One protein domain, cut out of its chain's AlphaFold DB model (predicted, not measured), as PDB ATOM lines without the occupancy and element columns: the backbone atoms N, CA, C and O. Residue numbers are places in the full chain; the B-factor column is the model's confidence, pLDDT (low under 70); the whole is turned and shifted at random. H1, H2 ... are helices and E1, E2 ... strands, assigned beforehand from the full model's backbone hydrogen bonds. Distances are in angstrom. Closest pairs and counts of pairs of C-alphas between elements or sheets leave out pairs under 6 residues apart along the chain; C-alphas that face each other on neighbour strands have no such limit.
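This is residues 3 to 42 and 90 to 198 of the 207 residues of an uncharacterized protein of Micromonospora terminaliae (UniProt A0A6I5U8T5). A small head of strands stands at one end of a long helical hairpin, H2 and H3, which makes most of the length. In the head, the three-stranded sheet E1, E5, E4 has H5 packed over E1 and E5, and the two-stranded ribbon E2, E3 comes close to E4; the short H4 lies between ribbon, sheet and hairpin. The printed part has 149 residues with five named helices and five named strands, in the order E1 H1 E2 E3 H2 H3 H4 E4 E5 H5; both sheets are antiparallel, and the class is mixed, helices and strands. The whole is loose, with a radius of gyration of the C-alphas of 20.6 A, and spans 74 by 31 by 25 A.

In the larger sheet, E5 (residues 176 to 181) is the inner strand between E1 (residues 3 to 7) and E4 (residues 168 to 170). N 6 and O 177 of E1 and E5 are 2.9 A apart, within hydrogen-bond range. E4 and E5 form a hairpin, with N 169 and O 178 at 2.8 A. H5 (residues 183 to 198) and this sheet make two layers, a helix on one face of a sheet; its height over the sheet is 9.8 A, and it runs slantwise to the strands, at 42 degrees to E1 on the local plane. Its closest C-alphas to E1 are those of Ala 186 and Val 4, 5.9 A apart. H1 (residues 8 to 11) only grazes the sheet. E2 (residues 31 to 37) and E3 (residues 91 to 98) are antiparallel neighbours, with N 35 and O 93 at 2.8 A; E3 bends by 71 degrees at residue 94. The closest C-alphas of E2 and E4, Phe 37 and Ala 170, are 5.3 A apart. H4 (residues 162 to 166) only just is on the larger sheet, with 5 pairs of C-alphas within 10 A, and only grazes it. H2 (residues 100 to 133) touches H4 with residues 102 to 106 alone, closest at the C-alphas of Gly 106 and Trp 162, 6.3 A. H2 and H3 (residues 137 to 159) touch as a helical hairpin at a shallow tilt of 28 degrees, opposite ways; the C-alphas of Gly 112 and Gly 153 are 4.0 A apart. H3 and H5 are apart. Every O i to N i+4 pair is within hydrogen-bond range in H3, H4 and H5, and 29 of 30 in H2; H1 is too short for such a pair.

E1 begins at C-alpha 3 (-7.458, 45.774, 123.411) and is 13.2 A long; E5 measures 14.1 A, E2 17.9 A and E3 17.8 A. H2 is 49.6 A long and ends at C-alpha 133 (19.978, 13.426, 86.097). H3 is 33.0 A long. H5, 22.3 A long, ends at C-alpha 198 (-15.993, 43.036, 144.193).

The two C-alphas farthest apart, Val 133 and Glu 198, are 74.5 A apart. Residues 43 to 89 are not printed; C-alphas 42 and 90 are 15.2 A apart across the cut, on the link from E2 to E3. The link H1 to E2, residues 12 to 30, is long. The mean pLDDT of the printed part is 91.9, and no printed residue is under 70.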
ATOM      1  N   ARG A   3      -8.468  46.613 122.763       97.12
ATOM      2  CA  ARG A   3      -7.458  45.774 123.411       97.12
ATOM      3  C   ARG A   3      -7.900  45.478 124.833       97.12
ATOM      4  O   ARG A   3      -8.176  46.405 125.585       97.12
ATOM      5  N   VAL A   4      -7.957  44.199 125.179       97.25
ATOM      6  CA  VAL A   4      -8.300  43.734 126.521       97.25
ATOM      7  C   VAL A   4      -7.283  42.698 126.976       97.25
ATOM      8  O   VAL A   4      -6.875  41.840 126.191       97.25
ATOM      9  N   ASP A   5      -6.877  42.787 128.238       96.94
ATOM     10  CA  ASP A   5      -5.985  41.814 128.855       96.94
ATOM     11  C   ASP A   5      -6.830  40.760 129.575       96.94
ATOM     12  O   ASP A   5      -7.609  41.071 130.477       96.94
ATOM     13  N   VAL A   6      -6.705  39.510 129.139       96.50
ATOM     14  CA  VAL A   6      -7.410  38.361 129.713       96.50
ATOM     15  C   VAL A   6      -6.447  37.637 130.655       96.50
ATOM     16  O   VAL A   6      -5.393  37.197 130.185       96.50
ATOM     17  N   PRO A   7      -6.759  37.488 131.954       96.25
ATOM     18  CA  PRO A   7      -5.915  36.729 132.872       96.25
ATOM     19  C   PRO A   7      -5.690  35.303 132.366       96.25
ATOM     20  O   PRO A   7      -6.641  34.620 131.976       96.25
ATOM     21  N   THR A   8      -4.450  34.813 132.397       93.69
ATOM     22  CA  THR A   8      -4.142  33.439 131.955       93.69
ATOM     23  C   THR A   8      -4.902  32.389 132.747       93.69
ATOM     24  O   THR A   8      -5.283  31.357 132.195       93.69
ATOM     25  N   ALA A   9      -5.177  32.679 134.020       92.19
ATOM     26  CA  ALA A   9      -5.973  31.825 134.884       92.19
ATOM     27  C   ALA A   9      -7.327  31.480 134.251       92.19
ATOM     28  O   ALA A   9      -7.724  30.325 134.325       92.19
ATOM     29  N   TRP A  10      -8.005  32.423 133.591       92.38
ATOM     30  CA  TRP A  10      -9.346  32.217 133.023       92.38
ATOM     31  C   TRP A  10      -9.380  31.293 131.813       92.38
ATOM     32  O   TRP A  10     -10.422  30.752 131.477       92.38
ATOM     33  N   VAL A  11      -8.251  31.139 131.130       89.50
ATOM     34  CA  VAL A  11      -8.177  30.374 129.882       89.50
ATOM     35  C   VAL A  11      -7.406  29.063 130.051       89.50
ATOM     36  O   VAL A  11      -7.322  28.252 129.129       89.50
ATOM     37  N   SER A  12      -6.879  28.828 131.253       87.88
ATOM     38  CA  SER A  12      -6.337  27.535 131.652       87.88
ATOM     39  C   SER A  12      -7.455  26.496 131.791       87.88
ATOM     40  O   SER A  12      -8.560  26.806 132.236       87.88
ATOM     41  N   SER A  13      -7.167  25.236 131.466       79.75
ATOM     42  CA  SER A  13      -8.108  24.119 131.656       79.75
ATOM     43  C   SER A  13      -8.547  23.910 133.111       79.75
ATOM     44  O   SER A  13      -9.563  23.255 133.346       79.75
ATOM     45  N   LEU A  14      -7.803  24.476 134.068       81.38
ATOM     46  CA  LEU A  14      -8.035  24.363 135.506       81.38
ATOM     47  C   LEU A  14      -9.107  25.322 136.037       81.38
ATOM     48  O   LEU A  14      -9.550  25.157 137.172       81.38
ATOM     49  N   ASN A  15      -9.529  26.315 135.252       81.38
ATOM     50  CA  ASN A  15     -10.480  27.322 135.708       81.38
ATOM     51  C   ASN A  15     -11.897  27.042 135.172       81.38
ATOM     52  O   ASN A  15     -12.059  26.755 133.982       81.38
ATOM     53  N   PRO A  16     -12.939  27.112 136.023       77.12
ATOM     54  CA  PRO A  16     -14.325  26.959 135.587       77.12
ATOM     55  C   PRO A  16     -14.855  28.134 134.751       77.12
ATOM     56  O   PRO A  16     -15.874  27.964 134.081       77.12
ATOM     57  N   VAL A  17     -14.210  29.308 134.776       84.12
ATOM     58  CA  VAL A  17     -14.660  30.485 134.017       84.12
ATOM     59  C   VAL A  17     -14.565  30.192 132.521       84.12
ATOM     60  O   VAL A  17     -13.481  30.118 131.949       84.12
ATOM     61  N   ARG A  18     -15.720  30.030 131.867       85.44
ATOM     62  CA  ARG A  18     -15.801  29.872 130.414       85.44
ATOM     63  C   ARG A  18     -16.119  31.199 129.752       85.44
ATOM     64  O   ARG A  18     -17.121  31.842 130.045       85.44
ATOM     65  N   LEU A  19     -15.279  31.577 128.798       91.25
ATOM     66  CA  LEU A  19     -15.552  32.691 127.905       91.25
ATOM     67  C   LEU A  19     -16.516  32.221 126.810       91.25
ATOM     68  O   LEU A  19     -16.116  31.552 125.867       91.25
ATOM     69  N   GLU A  20     -17.790  32.584 126.908       95.50
ATOM     70  CA  GLU A  20     -18.823  32.113 125.967       95.50
ATOM     71  C   GLU A  20     -18.822  32.846 124.619       95.50
ATOM     72  O   GLU A  20     -19.560  32.486 123.705       95.50
ATOM     73  N   LEU A  21     -18.019  33.901 124.474       97.44
ATOM     74  CA  LEU A  21     -17.982  34.730 123.273       97.44
ATOM     75  C   LEU A  21     -16.657  34.556 122.536       97.44
ATOM     76  O   LEU A  21     -15.575  34.604 123.111       97.44
ATOM     77  N   CYS A  22     -16.727  34.444 121.215       97.75
ATOM     78  CA  CYS A  22     -15.548  34.460 120.367       97.75
ATOM     79  C   CYS A  22     -14.908  35.855 120.368       97.75
ATOM     80  O   CYS A  22     -15.527  36.817 119.900       97.75
ATOM     81  N   ALA A  23     -13.639  35.949 120.776       97.38
ATOM     82  CA  ALA A  23     -12.906  37.214 120.880       97.38
ATOM     83  C   ALA A  23     -12.947  38.062 119.598       97.38
ATOM     84  O   ALA A  23     -13.133  39.272 119.655       97.38
ATOM     85  N   ARG A  24     -12.846  37.438 118.418       97.00
ATOM     86  CA  ARG A  24     -12.766  38.156 117.135       97.00
ATOM     87  C   ARG A  24     -14.093  38.749 116.652       97.00
ATOM     88  O   ARG A  24     -14.086  39.777 115.979       97.00
ATOM     89  N   HIS A  25     -15.212  38.074 116.910       98.12
ATOM     90  CA  HIS A  25     -16.513  38.427 116.319       98.12
ATOM     91  C   HIS A  25     -17.596  38.754 117.355       98.12
ATOM     92  O   HIS A  25     -18.680  39.169 116.959       98.12
ATOM     93  N   GLY A  26     -17.353  38.520 118.650       97.50
ATOM     94  CA  GLY A  26     -18.341  38.722 119.715       97.50
ATOM     95  C   GLY A  26     -19.598  37.856 119.580       97.50
ATOM     96  O   GLY A  26     -20.642  38.216 120.119       97.50
ATOM     97  N   LYS A  27     -19.521  36.761 118.814       98.00
ATOM     98  CA  LYS A  27     -20.589  35.762 118.653       98.00
ATOM     99  C   LYS A  27     -20.409  34.640 119.678       98.00
ATOM    100  O   LYS A  27     -19.256  34.412 120.047       98.00
ATOM    101  N   PRO A  28     -21.475  33.919 120.059       98.00
ATOM    102  CA  PRO A  28     -21.355  32.729 120.894       98.00
ATOM    103  C   PRO A  28     -20.303  31.756 120.354       98.00
ATOM    104  O   PRO A  28     -20.172  31.575 119.135       98.00
ATOM    105  N   ALA A  29     -19.515  31.199 121.264       97.38
ATOM    106  CA  ALA A  29     -18.558  30.150 120.987       97.38
ATOM    107  C   ALA A  29     -19.312  28.864 120.636       97.38
ATOM    108  O   ALA A  29     -20.303  28.517 121.271       97.38
ATOM    109  N   GLU A  30     -18.854  28.188 119.593       97.56
ATOM    110  CA  GLU A  30     -19.368  26.882 119.178       97.56
ATOM    111  C   GLU A  30     -18.395  25.767 119.564       97.56
ATOM    112  O   GLU A  30     -18.803  24.628 119.764       97.56
ATOM    113  N   ASP A  31     -17.106  26.096 119.667       96.56
ATOM    114  CA  ASP A  31     -16.043  25.148 119.963       96.56
ATOM    115  C   ASP A  31     -14.892  25.857 120.688       96.56
ATOM    116  O   ASP A  31     -14.583  27.022 120.400       96.56
ATOM    117  N   ASP A  32     -14.241  25.123 121.585       95.25
ATOM    118  CA  ASP A  32     -13.080  25.567 122.349       95.25
ATOM    119  C   ASP A  32     -11.842  24.860 121.788       95.25
ATOM    120  O   ASP A  32     -11.817  23.636 121.644       95.25
ATOM    121  N   ARG A  33     -10.795  25.613 121.436       95.56
ATOM    122  CA  ARG A  33      -9.570  25.040 120.850       95.56
ATOM    123  C   ARG A  33      -8.330  25.448 121.618       95.56
ATOM    124  O   ARG A  33      -8.255  26.566 122.128       95.56
ATOM    125  N   GLU A  34      -7.329  24.571 121.577       95.88
ATOM    126  CA  GLU A  34      -5.986  24.906 122.037       95.88
ATOM    127  C   GLU A  34      -5.387  25.995 121.136       95.88
ATOM    128  O   GLU A  34      -5.404  25.903 119.901       95.88
ATOM    129  N   VAL A  35      -4.848  27.040 121.758       96.00
ATOM    130  CA  VAL A  35      -4.147  28.129 121.084       96.00
ATOM    131  C   VAL A  35      -2.814  28.373 121.769       96.00
ATOM    132  O   VAL A  35      -2.727  28.518 122.984       96.00
ATOM    133  N   GLU A  36      -1.768  28.479 120.958       96.06
ATOM    134  CA  GLU A  36      -0.445  28.889 121.409       96.06
ATOM    135  C   GLU A  36      -0.260  30.394 121.189       96.06
ATOM    136  O   GLU A  36      -0.126  30.876 120.053       96.06
ATOM    137  N   PHE A  37      -0.234  31.155 122.280       95.50
ATOM    138  CA  PHE A  37       0.058  32.580 122.250       95.50
ATOM    139  C   PHE A  37       1.559  32.808 122.390       95.50
ATOM    140  O   PHE A  37       2.175  32.497 123.407       95.50
ATOM    141  N   LYS A  38       2.162  33.392 121.352       94.19
ATOM    142  CA  LYS A  38       3.542  33.882 121.423       94.19
ATOM    143  C   LYS A  38       3.557  35.313 121.943       94.19
ATOM    144  O   LYS A  38       2.626  36.084 121.688       94.19
ATOM    145  N   GLN A  39       4.642  35.675 122.614       92.44
ATOM    146  CA  GLN A  39       4.917  37.068 122.945       92.44
ATOM    147  C   GLN A  39       5.062  37.901 121.671       92.44
ATOM    148  O   GLN A  39       5.471  37.394 120.620       92.44
ATOM    149  N   LYS A  40       4.708  39.188 121.752       90.06
ATOM    150  CA  LYS A  40       4.919  40.114 120.638       90.06
ATOM    151  C   LYS A  40       6.423  40.253 120.412       90.06
ATOM    152  O   LYS A  40       7.147  40.720 121.288       90.06
ATOM    153  N   THR A  41       6.890  39.850 119.234       85.31
ATOM    154  CA  THR A  41       8.279  40.067 118.837       85.31
ATOM    155  C   THR A  41       8.550  41.572 118.837       85.31
ATOM    156  O   THR A  41       7.767  42.313 118.232       85.31
ATOM    157  N   PRO A  42       9.607  42.051 119.511       86.25
ATOM    158  CA  PRO A  42       9.884  43.476 119.539       86.25
ATOM    159  C   PRO A  42      10.182  43.983 118.123       86.25
ATOM    160  O   PRO A  42      10.818  43.299 117.320       86.25
ATOM    161  N   PRO A  90       5.887  29.472 124.155       92.12
ATOM    162  CA  PRO A  90       4.535  29.903 123.848       92.12
ATOM    163  C   PRO A  90       3.617  29.531 125.010       92.12
ATOM    164  O   PRO A  90       3.669  28.419 125.534       92.12
ATOM    165  N   LEU A  91       2.765  30.471 125.393       94.69
ATOM    166  CA  LEU A  91       1.735  30.224 126.379       94.69
ATOM    167  C   LEU A  91       0.650  29.368 125.722       94.69
ATOM    168  O   LEU A  91      -0.029  29.825 124.796       94.69
ATOM    169  N   LYS A  92       0.514  28.129 126.191       95.62
ATOM    170  CA  LYS A  92      -0.535  27.208 125.754       95.62
ATOM    171  C   LYS A  92      -1.819  27.500 126.508       95.62
ATOM    172  O   LYS A  92      -1.813  27.619 127.730       95.62
ATOM    173  N   VAL A  93      -2.900  27.635 125.760       94.00
ATOM    174  CA  VAL A  93      -4.230  27.918 126.281       94.00
ATOM    175  C   VAL A  93      -5.177  26.873 125.725       94.00
ATOM    176  O   VAL A  93      -5.409  26.856 124.522       94.00
ATOM    177  N   ASP A  94      -5.710  26.008 126.584       91.88
ATOM    178  CA  ASP A  94      -6.401  24.786 126.154       91.88
ATOM    179  C   ASP A  94      -7.802  25.042 125.587       91.88
ATOM    180  O   ASP A  94      -8.281  24.290 124.741       91.88
ATOM    181  N   ARG A  95      -8.482  26.090 126.072       92.06
ATOM    182  CA  ARG A  95      -9.907  26.332 125.802       92.06
ATOM    183  C   ARG A  95     -10.174  27.758 125.338       92.06
ATOM    184  O   ARG A  95     -10.808  28.544 126.037       92.06
ATOM    185  N   TRP A  96      -9.674  28.115 124.158       96.44
ATOM    186  CA  TRP A  96      -9.997  29.408 123.562       96.44
ATOM    187  C   TRP A  96     -11.305  29.350 122.757       96.44
ATOM    188  O   TRP A  96     -11.409  28.506 121.862       96.44
ATOM    189  N   PRO A  97     -12.265  30.268 122.985       96.94
ATOM    190  CA  PRO A  97     -13.575  30.209 122.345       96.94
ATOM    191  C   PRO A  97     -13.564  30.677 120.884       96.94
ATOM    192  O   PRO A  97     -13.182  31.811 120.550       96.94
ATOM    193  N   PHE A  98     -14.089  29.837 119.991       97.62
ATOM    194  CA  PHE A  98     -14.246  30.143 118.571       97.62
ATOM    195  C   PHE A  98     -15.695  29.985 118.101       97.62
ATOM    196  O   PHE A  98     -16.400  29.055 118.466       97.62
ATOM    197  N   CYS A  99     -16.143  30.898 117.236       98.12
ATOM    198  CA  CYS A  99     -17.439  30.789 116.554       98.12
ATOM    199  C   CYS A  99     -17.309  30.052 115.208       98.12
ATOM    200  O   CYS A  99     -16.217  30.028 114.629       98.12
ATOM    201  N   ALA A 100     -18.427  29.591 114.630       98.12
ATOM    202  CA  ALA A 100     -18.523  28.959 113.302       98.12
ATOM    203  C   ALA A 100     -17.641  29.604 112.215       98.12
ATOM    204  O   ALA A 100     -16.938  28.944 111.440       98.12
ATOM    205  N   ARG A 101     -17.641  30.944 112.160       97.81
ATOM    206  CA  ARG A 101     -16.868  31.705 111.167       97.81
ATOM    207  C   ARG A 101     -15.360  31.595 111.394       97.81
ATOM    208  O   ARG A 101     -14.594  31.582 110.442       97.81
ATOM    209  N   CYS A 102     -14.912  31.531 112.640       97.69
ATOM    210  CA  CYS A 102     -13.504  31.296 112.938       97.69
ATOM    211  C   CYS A 102     -13.104  29.851 112.628       97.69
ATOM    212  O   CYS A 102     -12.015  29.636 112.105       97.69
ATOM    213  N   LEU A 103     -13.992  28.885 112.875       97.19
ATOM    214  CA  LEU A 103     -13.734  27.475 112.580       97.19
ATOM    215  C   LEU A 103     -13.561  27.219 111.080       97.19
ATOM    216  O   LEU A 103     -12.619  26.545 110.667       97.19
ATOM    217  N   THR A 104     -14.415  27.816 110.247       97.06
ATOM    218  CA  THR A 104     -14.276  27.757 108.781       97.06
ATOM    219  C   THR A 104     -12.960  28.368 108.296       97.06
ATOM    220  O   THR A 104     -12.297  27.783 107.442       97.06
ATOM    221  N   LEU A 105     -12.518  29.484 108.889       96.31
ATOM    222  CA  LEU A 105     -11.198  30.061 108.605       96.31
ATOM    223  C   LEU A 105     -10.052  29.144 109.056       96.31
ATOM    224  O   LEU A 105      -9.091  28.972 108.311       96.31
ATOM    225  N   GLY A 106     -10.153  28.519 110.231       94.56
ATOM    226  CA  GLY A 106      -9.149  27.570 110.720       94.56
ATOM    227  C   GLY A 106      -8.975  26.361 109.793       94.56
ATOM    228  O   GLY A 106      -7.847  25.939 109.534       94.56
ATOM    229  N   ARG A 107     -10.068  25.864 109.191       95.38
ATOM    230  CA  ARG A 107     -10.011  24.803 108.164       95.38
ATOM    231  C   ARG A 107      -9.205  25.232 106.930       95.38
ATOM    232  O   ARG A 107      -8.430  24.434 106.414       95.38
ATOM    233  N   LEU A 108      -9.305  26.494 106.497       93.56
ATOM    234  CA  LEU A 108      -8.458  27.033 105.419       93.56
ATOM    235  C   LEU A 108      -6.971  27.053 105.804       93.56
ATOM    236  O   LEU A 108      -6.114  26.755 104.972       93.56
ATOM    237  N   GLY A 109      -6.655  27.340 107.069       91.06
ATOM    238  CA  GLY A 109      -5.290  27.243 107.594       91.06
ATOM    239  C   GLY A 109      -4.731  25.817 107.567       91.06
ATOM    240  O   GLY A 109      -3.557  25.620 107.232       91.06
ATOM    241  N   ALA A 110      -5.571  24.816 107.847       92.19
ATOM    242  CA  ALA A 110      -5.196  23.408 107.734       92.19
ATOM    243  C   ALA A 110      -4.845  23.035 106.283       92.19
ATOM    244  O   ALA A 110      -3.782  22.461 106.052       92.19
ATOM    245  N   PHE A 111      -5.647  23.463 105.299       92.50
ATOM    246  CA  PHE A 111      -5.318  23.275 103.880       92.50
ATOM    247  C   PHE A 111      -3.982  23.921 103.501       92.50
ATOM    248  O   PHE A 111      -3.157  23.280 102.852       92.50
ATOM    249  N   GLY A 112      -3.726  25.155 103.954       89.88
ATOM    250  CA  GLY A 112      -2.437  25.821 103.739       89.88
ATOM    251  C   GLY A 112      -1.253  25.014 104.279       89.88
ATOM    252  O   GLY A 112      -0.218  24.911 103.624       89.88
ATOM    253  N   THR A 113      -1.426  24.369 105.438       89.69
ATOM    254  CA  THR A 113      -0.406  23.489 106.027       89.69
ATOM    255  C   THR A 113      -0.162  22.255 105.160       89.69
ATOM    256  O   THR A 113       0.993  21.945 104.874       89.69
ATOM    257  N   THR A 114      -1.221  21.593 104.688       92.12
ATOM    258  CA  THR A 114      -1.106  20.418 103.811       92.12
ATOM    259  C   THR A 114      -0.394  20.756 102.503       92.12
ATOM    260  O   THR A 114       0.562  20.074 102.142       92.12
ATOM    261  N   PHE A 115      -0.784  21.839 101.820       90.00
ATOM    262  CA  PHE A 115      -0.113  22.277 100.590       90.00
ATOM    263  C   PHE A 115       1.339  22.695 100.827       90.00
ATOM    264  O   PHE A 115       2.199  22.397 100.003       90.00
ATOM    265  N   GLY A 116       1.630  23.339 101.961       87.12
ATOM    266  CA  GLY A 116       2.997  23.684 102.343       87.12
ATOM    267  C   GLY A 116       3.882  22.446 102.518       87.12
ATOM    268  O   GLY A 116       4.982  22.404 101.973       87.12
ATOM    269  N   ILE A 117       3.395  21.421 103.227       90.25
ATOM    270  CA  ILE A 117       4.136  20.168 103.457       90.25
ATOM    271  C   ILE A 117       4.318  19.394 102.148       90.25
ATOM    272  O   ILE A 117       5.437  18.993 101.835       90.25
ATOM    273  N   LEU A 118       3.250  19.216 101.364       91.06
ATOM    274  CA  LEU A 118       3.328  18.521 100.078       91.06
ATOM    275  C   LEU A 118       4.276  19.239  99.116       91.06
ATOM    276  O   LEU A 118       5.149  18.599  98.536       91.06
ATOM    277  N   GLY A 119       4.170  20.566  99.009       84.81
ATOM    278  CA  GLY A 119       5.069  21.376  98.190       84.81
ATOM    279  C   GLY A 119       6.531  21.231  98.612       84.81
ATOM    280  O   GLY A 119       7.396  21.064  97.753       84.81
ATOM    281  N   LEU A 120       6.810  21.212  99.919       86.75
ATOM    282  CA  LEU A 120       8.161  21.008 100.448       86.75
ATOM    283  C   LEU A 120       8.712  19.616 100.100       86.75
ATOM    284  O   LEU A 120       9.832  19.513  99.601       86.75
ATOM    285  N   ILE A 121       7.922  18.557 100.314       89.62
ATOM    286  CA  ILE A 121       8.314  17.173 100.000       89.62
ATOM    287  C   ILE A 121       8.574  17.025  98.497       89.62
ATOM    288  O   ILE A 121       9.635  16.546  98.099       89.62
ATOM    289  N   SER A 122       7.646  17.483  97.651       87.56
ATOM    290  CA  SER A 122       7.787  17.415  96.194       87.56
ATOM    291  C   SER A 122       9.001  18.203  95.697       87.56
ATOM    292  O   SER A 122       9.756  17.697  94.869       87.56
ATOM    293  N   THR A 123       9.240  19.402  96.238       82.00
ATOM    294  CA  THR A 123      10.420  20.211  95.893       82.00
ATOM    295  C   THR A 123      11.713  19.498  96.289       82.00
ATOM    296  O   THR A 123      12.648  19.455  95.494       82.00
ATOM    297  N   GLY A 124      11.758  18.879  97.475       81.75
ATOM    298  CA  GLY A 124      12.910  18.098  97.929       81.75
ATOM    299  C   GLY A 124      13.211  16.896  97.028       81.75
ATOM    300  O   GLY A 124      14.361  16.685  96.643       81.75
ATOM    301  N   LEU A 125      12.179  16.149  96.621       87.06
ATOM    302  CA  LEU A 125      12.327  15.008  95.709       87.06
ATOM    303  C   LEU A 125      12.831  15.434  94.323       87.06
ATOM    304  O   LEU A 125      13.687  14.763  93.745       87.06
ATOM    305  N   ILE A 126      12.340  16.558  93.796       85.00
ATOM    306  CA  ILE A 126      12.799  17.085  92.504       85.00
ATOM    307  C   ILE A 126      14.228  17.609  92.605       85.00
ATOM    308  O   ILE A 126      15.032  17.328  91.722       85.00
ATOM    309  N   ALA A 127      14.577  18.314  93.681       79.06
ATOM    310  CA  ALA A 127      15.946  18.769  93.905       79.06
ATOM    311  C   ALA A 127      16.929  17.585  93.948       79.06
ATOM    312  O   ALA A 127      17.989  17.638  93.325       79.06
ATOM    313  N   LEU A 128      16.546  16.480  94.600       79.81
ATOM    314  CA  LEU A 128      17.335  15.248  94.611       79.81
ATOM    315  C   LEU A 128      17.457  14.623  93.210       79.81
ATOM    316  O   LEU A 128      18.523  14.134  92.842       79.81
ATOM    317  N   ARG A 129      16.392  14.647  92.400       84.81
ATOM    318  CA  ARG A 129      16.445  14.191  90.999       84.81
ATOM    319  C   ARG A 129      17.372  15.055  90.144       84.81
ATOM    320  O   ARG A 129      18.180  14.501  89.403       84.81
ATOM    321  N   LEU A 130      17.298  16.377  90.288       83.25
ATOM    322  CA  LEU A 130      18.138  17.336  89.566       83.25
ATOM    323  C   LEU A 130      19.628  17.144  89.856       83.25
ATOM    324  O   LEU A 130      20.445  17.288  88.950       83.25
ATOM    325  N   ALA A 131      19.974  16.764  91.087       79.44
ATOM    326  CA  ALA A 131      21.348  16.438  91.455       79.44
ATOM    327  C   ALA A 131      21.903  15.205  90.713       79.44
ATOM    328  O   ALA A 131      23.115  15.089  90.567       79.44
ATOM    329  N   ASN A 132      21.035  14.300  90.240       84.56
ATOM    330  CA  ASN A 132      21.433  13.016  89.654       84.56
ATOM    331  C   ASN A 132      21.328  12.956  88.121       84.56
ATOM    332  O   ASN A 132      22.097  12.237  87.495       84.56
ATOM    333  N   VAL A 133      20.359  13.650  87.512       83.00
ATOM    334  CA  VAL A 133      19.978  13.426  86.097       83.00
ATOM    335  C   VAL A 133      20.243  14.651  85.205       83.00
ATOM    336  O   VAL A 133      20.073  14.594  83.991       83.00
ATOM    337  N   GLY A 134      20.716  15.760  85.781       78.62
ATOM    338  CA  GLY A 134      20.825  17.032  85.068       78.62
ATOM    339  C   GLY A 134      19.481  17.763  84.994       78.62
ATOM    340  O   GLY A 134      18.483  17.339  85.574       78.62
ATOM    341  N   THR A 135      19.471  18.926  84.343       88.25
ATOM    342  CA  THR A 135      18.353  19.879  84.395       88.25
ATOM    343  C   THR A 135      17.735  20.065  83.009       88.25
ATOM    344  O   THR A 135      18.398  20.567  82.105       88.25
ATOM    345  N   ASP A 136      16.459  19.717  82.840       91.50
ATOM    346  CA  ASP A 136      15.657  20.083  81.669       91.50
ATOM    347  C   ASP A 136      14.673  21.226  82.007       91.50
ATOM    348  O   ASP A 136      14.380  21.539  83.169       91.50
ATOM    349  N   ARG A 137      14.164  21.907  80.972       90.81
ATOM    350  CA  ARG A 137      13.268  23.072  81.129       90.81
ATOM    351  C   ARG A 137      11.943  22.701  81.805       90.81
ATOM    352  O   ARG A 137      11.367  23.508  82.537       90.81
ATOM    353  N   THR A 138      11.473  21.484  81.565       88.62
ATOM    354  CA  THR A 138      10.284  20.878  82.172       88.62
ATOM    355  C   THR A 138      10.447  20.715  83.677       88.62
ATOM    356  O   THR A 138       9.580  21.178  84.421       88.62
ATOM    357  N   THR A 139      11.576  20.177  84.151       86.06
ATOM    358  CA  THR A 139      11.829  20.041  85.594       86.06
ATOM    359  C   THR A 139      11.966  21.397  86.278       86.06
ATOM    360  O   THR A 139      11.412  21.588  87.359       86.06
ATOM    361  N   LEU A 140      12.621  22.374  85.639       85.19
ATOM    362  CA  LEU A 140      12.694  23.745  86.168       85.19
ATOM    363  C   LEU A 140      11.309  24.391  86.304       85.19
ATOM    364  O   LEU A 140      11.015  25.015  87.323       85.19
ATOM    365  N   SER A 141      10.447  24.216  85.299       86.62
ATOM    366  CA  SER A 141       9.085  24.766  85.315       86.62
ATOM    367  C   SER A 141       8.237  24.123  86.415       86.62
ATOM    368  O   SER A 141       7.549  24.826  87.155       86.62
ATOM    369  N   LEU A 142       8.330  22.799  86.576       87.56
ATOM    370  CA  LEU A 142       7.642  22.063  87.637       87.56
ATOM    371  C   LEU A 142       8.113  22.506  89.031       87.56
ATOM    372  O   LEU A 142       7.289  22.743  89.916       87.56
ATOM    373  N   LEU A 143       9.427  22.661  89.218       84.44
ATOM    374  CA  LEU A 143      10.010  23.127  90.475       84.44
ATOM    375  C   LEU A 143       9.522  24.535  90.828       84.44
ATOM    376  O   LEU A 143       9.164  24.784  91.977       84.44
ATOM    377  N   LEU A 144       9.445  25.437  89.845       82.44
ATOM    378  CA  LEU A 144       8.917  26.785  90.052       82.44
ATOM    379  C   LEU A 144       7.449  26.756  90.502       82.44
ATOM    380  O   LEU A 144       7.097  27.425  91.472       82.44
ATOM    381  N   VAL A 145       6.599  25.963  89.839       87.69
ATOM    382  CA  VAL A 145       5.180  25.822  90.212       87.69
ATOM    383  C   VAL A 145       5.042  25.292  91.640       87.69
ATOM    384  O   VAL A 145       4.272  25.842  92.426       87.69
ATOM    385  N   LEU A 146       5.815  24.271  92.014       85.50
ATOM    386  CA  LEU A 146       5.779  23.706  93.366       85.50
ATOM    387  C   LEU A 146       6.268  24.688  94.425       85.50
ATOM    388  O   LEU A 146       5.672  24.769  95.499       85.50
ATOM    389  N   LEU A 147       7.294  25.476  94.111       82.94
ATOM    390  CA  LEU A 147       7.772  26.534  94.991       82.94
ATOM    391  C   LEU A 147       6.689  27.600  95.198       82.94
ATOM    392  O   LEU A 147       6.442  28.002  96.334       82.94
ATOM    393  N   VAL A 148       5.982  28.005  94.137       85.25
ATOM    394  CA  VAL A 148       4.841  28.932  94.240       85.25
ATOM    395  C   VAL A 148       3.728  28.343  95.113       85.25
ATOM    396  O   VAL A 148       3.253  29.020  96.025       85.25
ATOM    397  N   VAL A 149       3.345  27.080  94.902       88.56
ATOM    398  CA  VAL A 149       2.327  26.397  95.723       88.56
ATOM    399  C   VAL A 149       2.757  26.322  97.190       88.56
ATOM    400  O   VAL A 149       1.953  26.609  98.079       88.56
ATOM    401  N   MET A 150       4.025  26.004  97.460       87.12
ATOM    402  CA  MET A 150       4.585  25.962  98.812       87.12
ATOM    403  C   MET A 150       4.516  27.337  99.491       87.12
ATOM    404  O   MET A 150       4.092  27.431 100.646       87.12
ATOM    405  N   VAL A 151       4.882  28.408  98.778       85.31
ATOM    406  CA  VAL A 151       4.810  29.788  99.287       85.31
ATOM    407  C   VAL A 151       3.363  30.183  99.582       85.31
ATOM    408  O   VAL A 151       3.086  30.709 100.660       85.31
ATOM    409  N   ILE A 152       2.422  29.879  98.681       90.12
ATOM    410  CA  ILE A 152       0.991  30.124  98.911       90.12
ATOM    411  C   ILE A 152       0.517  29.363 100.154       90.12
ATOM    412  O   ILE A 152      -0.108  29.962 101.029       90.12
ATOM    413  N   GLY A 153       0.862  28.078 100.279       88.81
ATOM    414  CA  GLY A 153       0.528  27.257 101.445       88.81
ATOM    415  C   GLY A 153       1.053  27.855 102.754       88.81
ATOM    416  O   GLY A 153       0.298  27.997 103.718       88.81
ATOM    417  N   ALA A 154       2.311  28.303 102.769       86.12
ATOM    418  CA  ALA A 154       2.923  28.962 103.922       86.12
ATOM    419  C   ALA A 154       2.209  30.275 104.296       86.12
ATOM    420  O   ALA A 154       1.910  30.507 105.470       86.12
ATOM    421  N   VAL A 155       1.873  31.110 103.307       91.31
ATOM    422  CA  VAL A 155       1.145  32.372 103.524       91.31
ATOM    423  C   VAL A 155      -0.268  32.116 104.055       91.31
ATOM    424  O   VAL A 155      -0.701  32.789 104.995       91.31
ATOM    425  N   VAL A 156      -0.986  31.140 103.490       91.38
ATOM    426  CA  VAL A 156      -2.329  30.734 103.934       91.38
ATOM    427  C   VAL A 156      -2.271  30.213 105.371       91.38
ATOM    428  O   VAL A 156      -3.031  30.691 106.215       91.38
ATOM    429  N   LYS A 157      -1.329  29.315 105.689       91.06
ATOM    430  CA  LYS A 157      -1.116  28.806 107.053       91.06
ATOM    431  C   LYS A 157      -0.902  29.945 108.049       91.06
ATOM    432  O   LYS A 157      -1.557  29.979 109.087       91.06
ATOM    433  N   GLU A 158      -0.026  30.898 107.735       89.62
ATOM    434  CA  GLU A 158       0.267  32.007 108.648       89.62
ATOM    435  C   GLU A 158      -0.935  32.952 108.800       89.62
ATOM    436  O   GLU A 158      -1.222  33.427 109.900       89.62
ATOM    437  N   LYS A 159      -1.677  33.241 107.720       91.62
ATOM    438  CA  LYS A 159      -2.891  34.087 107.754       91.62
ATOM    439  C   LYS A 159      -4.049  33.472 108.529       91.62
ATOM    440  O   LYS A 159      -4.768  34.218 109.195       91.62
ATOM    441  N   TYR A 160      -4.198  32.157 108.482       93.56
ATOM    442  CA  TYR A 160      -5.325  31.447 109.084       93.56
ATOM    443  C   TYR A 160      -4.920  30.547 110.259       93.56
ATOM    444  O   TYR A 160      -5.661  29.642 110.631       93.56
ATOM    445  N   SER A 161      -3.762  30.803 110.873       94.50
ATOM    446  CA  SER A 161      -3.364  30.136 112.113       94.50
ATOM    447  C   SER A 161      -4.311  30.501 113.260       94.50
ATOM    448  O   SER A 161      -4.746  31.652 113.371       94.50
ATOM    449  N   TRP A 162      -4.596  29.550 114.155       95.69
ATOM    450  CA  TRP A 162      -5.462  29.780 115.319       95.69
ATOM    451  C   TRP A 162      -5.012  30.972 116.164       95.69
ATOM    452  O   TRP A 162      -5.837  31.801 116.538       95.69
ATOM    453  N   ARG A 163      -3.697  31.143 116.340       94.62
ATOM    454  CA  ARG A 163      -3.083  32.312 116.987       94.62
ATOM    455  C   ARG A 163      -3.518  33.634 116.344       94.62
ATOM    456  O   ARG A 163      -3.960  34.550 117.033       94.62
ATOM    457  N   ARG A 164      -3.424  33.747 115.013       94.62
ATOM    458  CA  ARG A 164      -3.816  34.971 114.293       94.62
ATOM    459  C   ARG A 164      -5.332  35.167 114.282       94.62
ATOM    460  O   ARG A 164      -5.796  36.305 114.283       94.62
ATOM    461  N   ILE A 165      -6.112  34.084 114.285       96.00
ATOM    462  CA  ILE A 165      -7.575  34.154 114.395       96.00
ATOM    463  C   ILE A 165      -7.987  34.651 115.786       96.00
ATOM    464  O   ILE A 165      -8.893  35.480 115.864       96.00
ATOM    465  N   ALA A 166      -7.313  34.198 116.845       96.00
ATOM    466  CA  ALA A 166      -7.535  34.635 118.219       96.00
ATOM    467  C   ALA A 166      -7.120  36.097 118.462       96.00
ATOM    468  O   ALA A 166      -7.678  36.730 119.349       96.00
ATOM    469  N   ARG A 167      -6.194  36.641 117.652       95.25
ATOM    470  CA  ARG A 167      -5.670  38.022 117.747       95.25
ATOM    471  C   ARG A 167      -5.097  38.371 119.125       95.25
ATOM    472  O   ARG A 167      -5.226  39.504 119.585       95.25
ATOM    473  N   GLY A 168      -4.476  37.389 119.769       95.12
ATOM    474  CA  GLY A 168      -3.862  37.554 121.080       95.12
ATOM    475  C   GLY A 168      -2.341  37.443 121.049       95.12
ATOM    476  O   GLY A 168      -1.765  36.782 120.180       95.12
ATOM    477  N   HIS A 169      -1.709  38.053 122.043       95.75
ATOM    478  CA  HIS A 169      -0.299  37.900 122.376       95.75
ATOM    479  C   HIS A 169      -0.161  37.639 123.871       95.75
ATOM    480  O   HIS A 169      -0.847  38.259 124.680       95.75
ATOM    481  N   ALA A 170       0.739  36.734 124.245       95.88
ATOM    482  CA  ALA A 170       1.063  36.539 125.652       95.88
ATOM    483  C   ALA A 170       1.830  37.765 126.169       95.88
ATOM    484  O   ALA A 170       2.732  38.264 125.484       95.88
ATOM    485  N   SER A 171       1.485  38.234 127.367       95.06
ATOM    486  CA  SER A 171       2.263  39.253 128.069       95.06
ATOM    487  C   SER A 171       3.670  38.734 128.411       95.06
ATOM    488  O   SER A 171       3.946  37.527 128.390       95.06
ATOM    489  N   LYS A 172       4.594  39.655 128.706       91.31
ATOM    490  CA  LYS A 172       5.996  39.337 129.016       91.31
ATOM    491  C   LYS A 172       6.130  38.459 130.268       91.31
ATOM    492  O   LYS A 172       6.994  37.590 130.307       91.31
ATOM    493  N   ASP A 173       5.261  38.684 131.246       93.69
ATOM    494  CA  ASP A 173       5.144  37.950 132.510       93.69
ATOM    495  C   ASP A 173       4.284  36.678 132.406       93.69
ATOM    496  O   ASP A 173       4.176  35.942 133.379       93.69
ATOM    497  N   GLN A 174       3.670  36.415 131.244       92.44
ATOM    498  CA  GLN A 174       2.713  35.321 131.020       92.44
ATOM    499  C   GLN A 174       1.486  35.331 131.963       92.44
ATOM    500  O   GLN A 174       0.708  34.377 131.956       92.44
ATOM    501  N   GLY A 175       1.267  36.407 132.730       94.56
ATOM    502  CA  GLY A 175       0.126  36.561 133.646       94.56
ATOM    503  C   GLY A 175      -1.180  36.954 132.946       94.56
ATOM    504  O   GLY A 175      -2.270  36.835 133.508       94.56
ATOM    505  N   SER A 176      -1.084  37.395 131.694       96.19
ATOM    506  CA  SER A 176      -2.235  37.742 130.869       96.19
ATOM    507  C   SER A 176      -1.975  37.499 129.382       96.19
ATOM    508  O   SER A 176      -0.835  37.419 128.906       96.19
ATOM    509  N   VAL A 177      -3.067  37.380 128.632       96.56
ATOM    510  CA  VAL A 177      -3.096  37.395 127.172       96.56
ATOM    511  C   VAL A 177      -3.719  38.714 126.737       96.56
ATOM    512  O   VAL A 177      -4.892  38.964 127.002       96.56
ATOM    513  N   GLN A 178      -2.950  39.546 126.043       97.06
ATOM    514  CA  GLN A 178      -3.451  40.772 125.437       97.06
ATOM    515  C   GLN A 178      -4.134  40.437 124.113       97.06
ATOM    516  O   GLN A 178      -3.490  39.909 123.204       97.06
ATOM    517  N   VAL A 179      -5.420  40.752 123.984       97.00
ATOM    518  CA  VAL A 179      -6.252  40.378 122.833       97.00
ATOM    519  C   VAL A 179      -6.838  41.614 122.168       97.00
ATOM    520  O   VAL A 179      -7.429  42.460 122.833       97.00
ATOM    521  N   GLU A 180      -6.749  41.695 120.840       97.56
ATOM    522  CA  GLU A 180      -7.554  42.634 120.051       97.56
ATOM    523  C   GLU A 180      -8.940  42.031 119.796       97.56
ATOM    524  O   GLU A 180      -9.141  41.245 118.861       97.56
ATOM    525  N   ALA A 181      -9.890  42.388 120.656       97.25
ATOM    526  CA  ALA A 181     -11.199  41.768 120.733       97.25
ATOM    527  C   ALA A 181     -12.332  42.654 120.196       97.25
ATOM    528  O   ALA A 181     -12.229  43.873 120.043       97.25
ATOM    529  N   HIS A 182     -13.453  42.007 119.905       98.12
ATOM    530  CA  HIS A 182     -14.731  42.644 119.639       98.12
ATOM    531  C   HIS A 182     -15.304  43.246 120.928       98.12
ATOM    532  O   HIS A 182     -15.191  42.648 121.996       98.12
ATOM    533  N   ASP A 183     -15.998  44.375 120.816       98.12
ATOM    534  CA  ASP A 183     -16.407  45.190 121.967       98.12
ATOM    535  C   ASP A 183     -17.301  44.408 122.956       98.12
ATOM    536  O   ASP A 183     -17.141  44.518 124.166       98.12
ATOM    537  N   ARG A 184     -18.171  43.512 122.458       97.69
ATOM    538  CA  ARG A 184     -18.959  42.579 123.301       97.69
ATOM    539  C   ARG A 184     -18.104  41.633 124.149       97.69
ATOM    540  O   ARG A 184     -18.432  41.392 125.303       97.69
ATOM    541  N   PHE A 185     -17.034  41.086 123.573       97.62
ATOM    542  CA  PHE A 185     -16.116  40.217 124.309       97.62
ATOM    543  C   PHE A 185     -15.340  41.026 125.347       97.62
ATOM    544  O   PHE A 185     -15.245  40.616 126.498       97.62
ATOM    545  N   ALA A 186     -14.841  42.202 124.959       97.50
ATOM    546  CA  ALA A 186     -14.121  43.090 125.864       97.50
ATOM    547  C   ALA A 186     -15.002  43.537 127.047       97.50
ATOM    548  O   ALA A 186     -14.552  43.510 128.190       97.50
ATOM    549  N   ALA A 187     -16.276  43.858 126.797       97.44
ATOM    550  CA  ALA A 187     -17.251  44.171 127.838       97.44
ATOM    551  C   ALA A 187     -17.504  42.985 128.783       97.44
ATOM    552  O   ALA A 187     -17.497  43.173 129.995       97.44
ATOM    553  N   ALA A 188     -17.665  41.768 128.252       96.50
ATOM    554  CA  ALA A 188     -17.835  40.567 129.074       96.50
ATOM    555  C   ALA A 188     -16.620  40.318 129.985       96.50
ATOM    556  O   ALA A 188     -16.787  40.092 131.181       96.50
ATOM    557  N   VAL A 189     -15.402  40.447 129.445       96.56
ATOM    558  CA  VAL A 189     -14.159  40.318 130.223       96.56
ATOM    559  C   VAL A 189     -14.077  41.385 131.317       96.56
ATOM    560  O   VAL A 189     -13.782  41.060 132.462       96.56
ATOM    561  N   ARG A 190     -14.386  42.651 131.008       96.31
ATOM    562  CA  ARG A 190     -14.399  43.727 132.012       96.31
ATOM    563  C   ARG A 190     -15.411  43.482 133.124       96.31
ATOM    564  O   ARG A 190     -15.059  43.643 134.286       96.31
ATOM    565  N   ASN A 191     -16.636  43.094 132.778       96.00
ATOM    566  CA  ASN A 191     -17.684  42.834 133.764       96.00
ATOM    567  C   ASN A 191     -17.280  41.694 134.704       96.00
ATOM    568  O   ASN A 191     -17.452  41.813 135.912       96.00
ATOM    569  N   GLN A 192     -16.666  40.640 134.163       95.00
ATOM    570  CA  GLN A 192     -16.142  39.537 134.962       95.00
ATOM    571  C   GLN A 192     -14.986  39.988 135.876       95.00
ATOM    572  O   GLN A 192     -14.957  39.617 137.045       95.00
ATOM    573  N   LEU A 193     -14.073  40.843 135.393       94.19
ATOM    574  CA  LEU A 193     -12.982  41.393 136.210       94.19
ATOM    575  C   LEU A 193     -13.508  42.273 137.351       94.19
ATOM    576  O   LEU A 193     -12.952  42.258 138.447       94.19
ATOM    577  N   ILE A 194     -14.553  43.063 137.094       95.62
ATOM    578  CA  ILE A 194     -15.210  43.887 138.115       95.62
ATOM    579  C   ILE A 194     -15.857  42.979 139.164       95.62
ATOM    580  O   ILE A 194     -15.582  43.151 140.348       95.62
ATOM    581  N   ALA A 195     -16.608  41.963 138.732       94.31
ATOM    582  CA  ALA A 195     -17.249  41.006 139.630       94.31
ATOM    583  C   ALA A 195     -16.235  40.255 140.517       94.31
ATOM    584  O   ALA A 195     -16.457  40.109 141.717       94.31
ATOM    585  N   GLU A 196     -15.092  39.827 139.969       92.56
ATOM    586  CA  GLU A 196     -14.026  39.188 140.756       92.56
ATOM    587  C   GLU A 196     -13.400  40.140 141.783       92.56
ATOM    588  O   GLU A 196     -13.106  39.731 142.907       92.56
ATOM    589  N   ARG A 197     -13.215  41.419 141.432       93.31
ATOM    590  CA  ARG A 197     -12.685  42.432 142.360       93.31
ATOM    591  C   ARG A 197     -13.656  42.737 143.492       93.31
ATOM    592  O   ARG A 197     -13.221  42.858 144.633       93.31
ATOM    593  N   GLU A 198     -14.945  42.848 143.188       95.00
ATOM    594  CA  GLU A 198     -15.993  43.036 144.193       95.00
ATOM    595  C   GLU A 198     -16.071  41.829 145.133       95.00
ATOM    596  O   GLU A 198     -16.088  42.004 146.351       95.00
TER     597      GLU A 198